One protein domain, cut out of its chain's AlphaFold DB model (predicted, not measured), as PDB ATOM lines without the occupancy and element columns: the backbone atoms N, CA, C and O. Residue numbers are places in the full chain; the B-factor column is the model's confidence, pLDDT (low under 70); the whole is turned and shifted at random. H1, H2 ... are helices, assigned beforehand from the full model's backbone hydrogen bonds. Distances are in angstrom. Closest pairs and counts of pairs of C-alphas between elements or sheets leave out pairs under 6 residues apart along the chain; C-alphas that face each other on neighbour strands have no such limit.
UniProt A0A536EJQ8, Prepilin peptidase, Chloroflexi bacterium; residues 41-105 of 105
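What this domain is: This is residues 41 to 105 of the 105 residues of the protein "Prepilin peptidase" of Chloroflexi bacterium (UniProt A0A536EJQ8). Picture a small head of loops with two very short helices in it, H1 and H2, and one long straight helix, H3, that begins at the head and runs out of it like a handle. Residues 89 to 105, of which 89 to 103 belong to H3, stick out free of the head; without them the body has 48 residues, spans 28 by 18 by 16 A and has a radius of gyration of 10.1 A. The printed part has 65 residues with three named helices, in the order H1, H2, H3 along the chain, and no named strand; its class is all helix, with 34 residues in the named helices. The whole is only just extended, close to loose, with a radius of gyration of the C-alphas of 16.3 A. It is a rod in outline, spanning 55 by 19 by 17 A, and the free part of H3 makes much of that length.

How they stand to each other: Begin with the longest helix, H3, residues 78 to 103, which touches no other helix. Near its first residues look for H2, residues 61 to 64: the two are close but not clearly touching, with 1 pair of C-alphas within 8 A. That closest pair is the C-alphas of Tyr 62 and Tyr 81, 6.7 A apart, while the centres of H2 and H3 are 19.5 A apart. Before H2 along the chain comes H1, residues 53 to 56. H1 and H2 only just touch, and only at the corner by their link, with 3 pairs of C-alphas within 8 A. Their closest C-alphas are those of Glu 55 and Ser 61, 5.0 A apart, and their centres are 9.5 A apart. H1 and H3 are apart. In the backbone of H3 every O i to N i+4 pair is within hydrogen-bond range. H1 and H2, with 4 residues each, are too short for such a pair, and in each the 1 pair of O i and N i+3 is within range.

Where its parts are: Find C-alpha 78 of Ile 78 at (28.039, -15.787, 3.887); from there H3 runs 26 residues to C-alpha 103 of Arg 103 at (30.184, -35.440, 35.373), 37.2 A away. Along it y falls and z rises, while x changes little from end to end. Now go back along the chain to C-alpha 53 of Trp 53 at (39.267, -4.815, 15.299), where H1 begins; it ends at Leu 56. H2 follows, from Ser 61 to Leu 64, and it too has 4 residues. Two long stretches hold no named element: residues 41 to 52, whose C-alphas lie 13 to 20 A from the mean of all C-alphas, and residues 65 to 77, at 11 to 20 A from it.

The domain as a whole: The two C-alphas farthest apart are those of Cys 47 and Pro 105, 55.7 A. From the first printed C-alpha, Arg 41, to the last, Pro 105, it is 48.7 A. The printed part has no cut, and residue 105 is the last of the full chain of 105 residues. The link from H1 to H2, with 4 residues between them, is tight; the link from H2 to H3, with 13 residues, is long. Look at the B-factor column for the model's confidence: the mean pLDDT of the printed part is 91.7, and one residue, Pro 105, is under 70. The mean pLDDT is 91 in H1, 92 in H2 and 94 in H3.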
ATOM      1  N   ARG A  41      47.545  -6.940   7.098       87.44
ATOM      2  CA  ARG A  41      46.344  -6.780   7.927       87.44
ATOM      3  C   ARG A  41      45.119  -7.329   7.205       87.44
ATOM      4  O   ARG A  41      45.011  -7.218   5.981       87.44
ATOM      5  N   SER A  42      44.139  -7.805   7.975       87.31
ATOM      6  CA  SER A  42      42.816  -8.137   7.442       87.31
ATOM      7  C   SER A  42      42.242  -6.928   6.705       87.31
ATOM      8  O   SER A  42      42.161  -5.825   7.255       87.31
ATOM      9  N   HIS A  43      41.844  -7.130   5.454       91.25
ATOM     10  CA  HIS A  43      41.342  -6.082   4.574       91.25
ATOM     11  C   HIS A  43      40.139  -6.570   3.767       91.25
ATOM     12  O   HIS A  43      39.966  -7.769   3.532       91.25
ATOM     13  N   CYS A  44      39.307  -5.618   3.348       89.94
ATOM     14  CA  CYS A  44      38.195  -5.877   2.447       89.94
ATOM     15  C   CYS A  44      38.718  -6.256   1.057       89.94
ATOM     16  O   CYS A  44      39.509  -5.518   0.479       89.94
ATOM     17  N   GLU A  45      38.219  -7.358   0.502       87.94
ATOM     18  CA  GLU A  45      38.654  -7.878  -0.803       87.94
ATOM     19  C   GLU A  45      38.194  -7.014  -1.985       87.94
ATOM     20  O   GLU A  45      38.752  -7.110  -3.069       87.94
ATOM     21  N   SER A  46      37.204  -6.137  -1.785       91.12
ATOM     22  CA  SER A  46      36.694  -5.267  -2.854       91.12
ATOM     23  C   SER A  46      37.342  -3.886  -2.885       91.12
ATOM     24  O   SER A  46      37.563  -3.349  -3.961       91.12
ATOM     25  N   CYS A  47      37.614  -3.273  -1.726       92.19
ATOM     26  CA  CYS A  47      38.163  -1.909  -1.664       92.19
ATOM     27  C   CYS A  47      39.568  -1.818  -1.058       92.19
ATOM     28  O   CYS A  47      40.096  -0.718  -0.930       92.19
ATOM     29  N   GLY A  48      40.154  -2.932  -0.610       90.31
ATOM     30  CA  GLY A  48      41.502  -2.975  -0.033       90.31
ATOM     31  C   GLY A  48      41.648  -2.304   1.338       90.31
ATOM     32  O   GLY A  48      42.718  -2.354   1.941       90.31
ATOM     33  N   ARG A  49      40.587  -1.694   1.884       93.06
ATOM     34  CA  ARG A  49      40.640  -1.048   3.201       93.06
ATOM     35  C   ARG A  49      40.962  -2.067   4.293       93.06
ATOM     36  O   ARG A  49      40.256  -3.065   4.434       93.06
ATOM     37  N   ALA A  50      41.921  -1.730   5.152       92.38
ATOM     38  CA  ALA A  50      42.180  -2.459   6.390       92.38
ATOM     39  C   ALA A  50      40.972  -2.403   7.344       92.38
ATOM     40  O   ALA A  50      40.473  -1.319   7.681       92.38
ATOM     41  N   LEU A  51      40.513  -3.570   7.794       90.88
ATOM     42  CA  LEU A  51      39.414  -3.722   8.745       90.88
ATOM     43  C   LEU A  51      39.855  -3.301  10.155       90.88
ATOM     44  O   LEU A  51      41.012  -3.462  10.558       90.88
ATOM     45  N   ARG A  52      38.925  -2.711  10.910       92.69
ATOM     46  CA  ARG A  52      39.115  -2.398  12.332       92.69
ATOM     47  C   ARG A  52      38.840  -3.641  13.174       92.69
ATOM     48  O   ARG A  52      38.102  -4.521  12.755       92.69
ATOM     49  N   TRP A  53      39.385  -3.671  14.388       90.81
ATOM     50  CA  TRP A  53      39.267  -4.815  15.299       90.81
ATOM     51  C   TRP A  53      37.812  -5.260  15.536       90.81
ATOM     52  O   TRP A  53      37.539  -6.451  15.520       90.81
ATOM     53  N   PHE A  54      36.860  -4.327  15.662       90.12
ATOM     54  CA  PHE A  54      35.445  -4.655  15.887       90.12
ATOM     55  C   PHE A  54      34.740  -5.232  14.648       90.12
ATOM     56  O   PHE A  54      33.706  -5.877  14.770       90.12
ATOM     57  N   GLU A  55      35.297  -5.023  13.451       89.88
ATOM     58  CA  GLU A  55      34.811  -5.642  12.210       89.88
ATOM     59  C   GLU A  55      35.329  -7.082  12.055       89.88
ATOM     60  O   GLU A  55      34.869  -7.804  11.179       89.88
ATOM     61  N   LEU A  56      36.266  -7.493  12.914       91.62
ATOM     62  CA  LEU A  56      36.874  -8.822  12.950       91.62
ATOM     63  C   LEU A  56      36.365  -9.665  14.126       91.62
ATOM     64  O   LEU A  56      36.834 -10.784  14.302       91.62
ATOM     65  N   VAL A  57      35.446  -9.142  14.949       92.62
ATOM     66  CA  VAL A  57      34.891  -9.889  16.085       92.62
ATOM     67  C   VAL A  57      33.992 -11.004  15.543       92.62
ATOM     68  O   VAL A  57      32.934 -10.680  14.988       92.62
ATOM     69  N   PRO A  58      34.376 -12.287  15.703       88.50
ATOM     70  CA  PRO A  58      33.628 -13.405  15.143       88.50
ATOM     71  C   PRO A  58      32.202 -13.431  15.679       88.50
ATOM     72  O   PRO A  58      31.951 -12.992  16.804       88.50
ATOM     73  N   LEU A  59      31.269 -13.959  14.888       91.56
ATOM     74  CA  LEU A  59      29.840 -14.098  15.205       91.56
ATOM     75  C   LEU A  59      29.058 -12.777  15.335       91.56
ATOM     76  O   LEU A  59      27.859 -12.755  15.058       91.56
ATOM     77  N   LEU A  60      29.714 -11.683  15.734       93.00
ATOM     78  CA  LEU A  60      29.093 -10.384  15.991       93.00
ATOM     79  C   LEU A  60      29.244  -9.419  14.815       93.00
ATOM     80  O   LEU A  60      28.292  -8.718  14.476       93.00
ATOM     81  N   SER A  61      30.410  -9.368  14.169       91.94
ATOM     82  CA  SER A  61      30.679  -8.372  13.125       91.94
ATOM     83  C   SER A  61      29.749  -8.528  11.917       91.94
ATOM     84  O   SER A  61      29.197  -7.538  11.439       91.94
ATOM     85  N   TYR A  62      29.509  -9.758  11.455       91.62
ATOM     86  CA  TYR A  62      28.682 -10.037  10.280       91.62
ATOM     87  C   TYR A  62      27.221  -9.562  10.424       91.62
ATOM     88  O   TYR A  62      26.777  -8.804   9.553       91.62
ATOM     89  N   PRO A  63      26.461  -9.921  11.483       92.56
ATOM     90  CA  PRO A  63      25.099  -9.413  11.657       92.56
ATOM     91  C   PRO A  63      25.065  -7.899  11.904       92.56
ATOM     92  O   PRO A  63      24.213  -7.217  11.332       92.56
ATOM     93  N   LEU A  64      26.017  -7.345  12.669       93.12
ATOM     94  CA  LEU A  64      26.093  -5.898  12.928       93.12
ATOM     95  C   LEU A  64      26.353  -5.088  11.650       93.12
ATOM     96  O   LEU A  64      25.774  -4.021  11.452       93.12
ATOM     97  N   LEU A  65      27.189  -5.613  10.755       91.75
ATOM     98  CA  LEU A  65      27.502  -5.019   9.456       91.75
ATOM     99  C   LEU A  65      26.514  -5.438   8.353       91.75
ATOM    100  O   LEU A  65      26.670  -5.034   7.199       91.75
ATOM    101  N   ARG A  66      25.498  -6.252   8.685       93.06
ATOM    102  CA  ARG A  66      24.505  -6.816   7.752       93.06
ATOM    103  C   ARG A  66      25.144  -7.528   6.551       93.06
ATOM    104  O   ARG A  66      24.648  -7.427   5.427       93.06
ATOM    105  N   GLY A  67      26.270  -8.206   6.780       90.81
ATOM    106  CA  GLY A  67      27.035  -8.905   5.747       90.81
ATOM    107  C   GLY A  67      27.604  -7.983   4.665       90.81
ATOM    108  O   GLY A  67      27.702  -8.388   3.507       90.81
ATOM    109  N   ARG A  68      27.930  -6.722   4.989       93.56
ATOM    110  CA  ARG A  68      28.475  -5.749   4.027       93.56
ATOM    111  C   ARG A  68      29.661  -4.980   4.590       93.56
ATOM    112  O   ARG A  68      29.721  -4.667   5.773       93.56
ATOM    113  N   CYS A  69      30.600  -4.610   3.724       92.38
ATOM    114  CA  CYS A  69      31.677  -3.702   4.091       92.38
ATOM    115  C   CYS A  69      31.106  -2.328   4.464       92.38
ATOM    116  O   CYS A  69      30.367  -1.724   3.687       92.38
ATOM    117  N   ARG A  70      31.524  -1.784   5.612       92.62
ATOM    118  CA  ARG A  70      31.069  -0.475   6.108       92.62
ATOM    119  C   ARG A  70      31.437   0.707   5.202       92.62
ATOM    120  O   ARG A  70      30.837   1.766   5.317       92.62
ATOM    121  N   THR A  71      32.450   0.551   4.351       91.31
ATOM    122  CA  THR A  71      32.973   1.643   3.517       91.31
ATOM    123  C   THR A  71      32.466   1.572   2.083       91.31
ATOM    124  O   THR A  71      31.934   2.557   1.595       91.31
ATOM    125  N   CYS A  72      32.608   0.427   1.410       93.75
ATOM    126  CA  CYS A  72      32.209   0.291   0.003       93.75
ATOM    127  C   CYS A  72      30.865  -0.424  -0.203       93.75
ATOM    128  O   CYS A  72      30.402  -0.525  -1.333       93.75
ATOM    129  N   GLY A  73      30.247  -0.974   0.849       92.44
ATOM    130  CA  GLY A  73      28.978  -1.702   0.746       92.44
ATOM    131  C   GLY A  73      29.066  -3.075   0.072       92.44
ATOM    132  O   GLY A  73      28.041  -3.753  -0.037       92.44
ATOM    133  N   ALA A  74      30.261  -3.507  -0.348       93.06
ATOM    134  CA  ALA A  74      30.475  -4.824  -0.939       93.06
ATOM    135  C   ALA A  74      30.013  -5.932   0.013       93.06
ATOM    136  O   ALA A  74      30.205  -5.836   1.229       93.06
ATOM    137  N   ARG A  75      29.391  -6.979  -0.536       92.44
ATOM    138  CA  ARG A  75      28.882  -8.095   0.264       92.44
ATOM    139  C   ARG A  75      30.046  -8.917   0.802       92.44
ATOM    140  O   ARG A  75      30.920  -9.324   0.044       92.44
ATOM    141  N   VAL A  76      30.023  -9.178   2.102       89.75
ATOM    142  CA  VAL A  76      30.883 -10.178   2.729       89.75
ATOM    143  C   VAL A  76      30.250 -11.542   2.448       89.75
ATOM    144  O   VAL A  76      29.055 -11.701   2.710       89.75
ATOM    145  N   PRO A  77      30.989 -12.513   1.887       90.19
ATOM    146  CA  PRO A  77      30.438 -13.832   1.607       90.19
ATOM    147  C   PRO A  77      29.871 -14.485   2.872       90.19
ATOM    148  O   PRO A  77      30.525 -14.503   3.914       90.19
ATOM    149  N   ILE A  78      28.676 -15.074   2.768       92.50
ATOM    150  CA  ILE A  78      28.039 -15.787   3.887       92.50
ATOM    151  C   ILE A  78      28.873 -16.987   4.355       92.50
ATOM    152  O   ILE A  78      28.789 -17.379   5.514       92.50
ATOM    153  N   SER A  79      29.722 -17.539   3.481       91.94
ATOM    154  CA  SER A  79      30.659 -18.609   3.824       91.94
ATOM    155  C   SER A  79      31.613 -18.203   4.946       91.94
ATOM    156  O   SER A  79      31.887 -19.032   5.804       91.94
ATOM    157  N   VAL A  80      32.054 -16.938   5.001       89.19
ATOM    158  CA  VAL A  80      32.905 -16.425   6.091       89.19
ATOM    159  C   VAL A  80      32.189 -16.578   7.432       89.19
ATOM    160  O   VAL A  80      32.743 -17.139   8.372       89.19
ATOM    161  N   TYR A  81      30.920 -16.175   7.493       93.50
ATOM    162  CA  TYR A  81      30.097 -16.338   8.690       93.50
ATOM    163  C   TYR A  81      29.804 -17.812   9.009       93.50
ATOM    164  O   TYR A  81      29.773 -18.208  10.172       93.50
ATOM    165  N   GLY A  82      29.634 -18.644   7.978       95.69
ATOM    166  CA  GLY A  82      29.469 -20.090   8.123       95.69
ATOM    167  C   GLY A  82      30.675 -20.762   8.784       95.69
ATOM    168  O   GLY A  82      30.492 -21.591   9.672       95.69
ATOM    169  N   TRP A  83      31.898 -20.371   8.412       97.00
ATOM    170  CA  TRP A  83      33.125 -20.873   9.038       97.00
ATOM    171  C   TRP A  83      33.232 -20.478  10.516       97.00
ATOM    172  O   TRP A  83      33.578 -21.314  11.351       97.00
ATOM    173  N   GLU A  84      32.875 -19.239  10.863       96.12
ATOM    174  CA  GLU A  84      32.834 -18.769  12.255       96.12
ATOM    175  C   GLU A  84      31.825 -19.554  13.097       96.12
ATOM    176  O   GLU A  84      32.160 -20.047  14.176       96.12
ATOM    177  N   LEU A  85      30.598 -19.711  12.591       96.81
ATOM    178  CA  LEU A  85      29.551 -20.477  13.265       96.81
ATOM    179  C   LEU A  85      29.939 -21.945  13.429       96.81
ATOM    180  O   LEU A  85      29.781 -22.494  14.516       96.81
ATOM    181  N   GLY A  86      30.469 -22.571  12.379       97.31
ATOM    182  CA  GLY A  86      30.913 -23.962  12.424       97.31
ATOM    183  C   GLY A  86      31.990 -24.184  13.485       97.31
ATOM    184  O   GLY A  86      31.868 -25.097  14.301       97.31
ATOM    185  N   GLY A  87      33.002 -23.312  13.531       97.50
ATOM    186  CA  GLY A  87      34.062 -23.377  14.538       97.50
ATOM    187  C   GLY A  87      33.543 -23.182  15.965       97.50
ATOM    188  O   GLY A  87      33.895 -23.949  16.864       97.50
ATOM    189  N   ALA A  88      32.664 -22.198  16.180       97.00
ATOM    190  CA  ALA A  88      32.062 -21.940  17.487       97.00
ATOM    191  C   ALA A  88      31.204 -23.118  17.974       97.00
ATOM    192  O   ALA A  88      31.356 -23.563  19.112       97.00
ATOM    193  N   LEU A  89      30.339 -23.658  17.109       97.88
ATOM    194  CA  LEU A  89      29.474 -24.795  17.434       97.88
ATOM    195  C   LEU A  89      30.284 -26.054  17.748       97.88
ATOM    196  O   LEU A  89      29.974 -26.745  18.717       97.88
ATOM    197  N   LEU A  90      31.342 -26.328  16.978       97.94
ATOM    198  CA  LEU A  90      32.213 -27.479  17.208       97.94
ATOM    199  C   LEU A  90      32.907 -27.401  18.574       97.94
ATOM    200  O   LEU A  90      32.899 -28.373  19.329       97.94
ATOM    201  N   ALA A  91      33.476 -26.242  18.915       97.38
ATOM    202  CA  ALA A  91      34.149 -26.048  20.197       97.38
ATOM    203  C   ALA A  91      33.174 -26.153  21.381       97.38
ATOM    204  O   ALA A  91      33.480 -26.802  22.383       97.38
ATOM    205  N   VAL A  92      31.980 -25.564  21.258       97.44
ATOM    206  CA  VAL A  92      30.924 -25.676  22.275       97.44
ATOM    207  C   VAL A  92      30.483 -27.130  22.445       97.44
ATOM    208  O   VAL A  92      30.397 -27.601  23.578       97.44
ATOM    209  N   ALA A  93      30.259 -27.861  21.351       97.12
ATOM    210  CA  ALA A  93      29.890 -29.272  21.401       97.12
ATOM    211  C   ALA A  93      30.962 -30.113  22.110       97.12
ATOM    212  O   ALA A  93      30.631 -30.904  22.992       97.12
ATOM    213  N   ALA A  94      32.243 -29.893  21.799       96.56
ATOM    214  CA  ALA A  94      33.352 -30.585  22.453       96.56
ATOM    215  C   ALA A  94      33.387 -30.326  23.969       96.56
ATOM    216  O   ALA A  94      33.541 -31.263  24.754       96.56
ATOM    217  N   VAL A  95      33.183 -29.075  24.398       95.69
ATOM    218  CA  VAL A  95      33.116 -28.727  25.826       95.69
ATOM    219  C   VAL A  95      31.896 -29.349  26.501       95.69
ATOM    220  O   VAL A  95      32.030 -29.885  27.597       95.69
ATOM    221  N   ILE A  96      30.724 -29.340  25.863       94.12
ATOM    222  CA  ILE A  96      29.517 -29.973  26.412       94.12
ATOM    223  C   ILE A  96      29.737 -31.475  26.601       94.12
ATOM    224  O   ILE A  96      29.470 -31.991  27.684       94.12
ATOM    225  N   VAL A  97      30.273 -32.163  25.591       94.62
ATOM    226  CA  VAL A  97      30.593 -33.596  25.676       94.62
ATOM    227  C   VAL A  97      31.597 -33.854  26.798       94.62
ATOM    228  O   VAL A  97      31.359 -34.719  27.638       94.62
ATOM    229  N   GLY A  98      32.673 -33.066  26.878       92.00
ATOM    230  CA  GLY A  98      33.667 -33.184  27.944       92.00
ATOM    231  C   GLY A  98      33.071 -32.984  29.338       92.00
ATOM    232  O   GLY A  98      33.378 -33.744  30.251       92.00
ATOM    233  N   LEU A  99      32.165 -32.017  29.501       90.38
ATOM    234  CA  LEU A  99      31.463 -31.780  30.761       90.38
ATOM    235  C   LEU A  99      30.484 -32.906  31.117       90.38
ATOM    236  O   LEU A  99      30.345 -33.215  32.295       90.38
ATOM    237  N   ILE A 100      29.800 -33.510  30.140       89.56
ATOM    238  CA  ILE A 100      28.920 -34.668  30.367       89.56
ATOM    239  C   ILE A 100      29.750 -35.869  30.828       89.56
ATOM    240  O   ILE A 100      29.438 -36.474  31.848       89.56
ATOM    241  N   VAL A 101      30.849 -36.166  30.129       89.50
ATOM    242  CA  VAL A 101      31.750 -37.276  30.474       89.50
ATOM    243  C   VAL A 101      32.403 -37.058  31.841       89.50
ATOM    244  O   VAL A 101      32.440 -37.978  32.652       89.50
ATOM    245  N   ALA A 102      32.870 -35.841  32.133       85.88
ATOM    246  CA  ALA A 102      33.498 -35.505  33.411       85.88
ATOM    247  C   ALA A 102      32.519 -35.506  34.595       85.88
ATOM    248  O   ALA A 102      32.952 -35.603  35.744       85.88
ATOM    249  N   ARG A 103      31.214 -35.361  34.334       83.31
ATOM    250  CA  ARG A 103      30.184 -35.440  35.373       83.31
ATOM    251  C   ARG A 103      29.827 -36.877  35.739       83.31
ATOM    252  O   ARG A 103      29.417 -37.057  36.876       83.31
ATOM    253  N   GLY A 104      30.056 -37.846  34.845       72.12
ATOM    254  CA  GLY A 104      29.736 -39.261  35.073       72.12
ATOM    255  C   GLY A 104      28.258 -39.504  35.429       72.12
ATOM    256  O   GLY A 104      27.493 -38.548  35.553       72.12
ATOM    257  N   PRO A 105      27.816 -40.769  35.526       62.91
ATOM    258  CA  PRO A 105      26.560 -41.094  36.199       62.91
ATOM    259  C   PRO A 105      26.601 -40.731  37.692       62.91
ATOM    260  O   PRO A 105      27.695 -40.820  38.299       62.91
TER     261      PRO A 105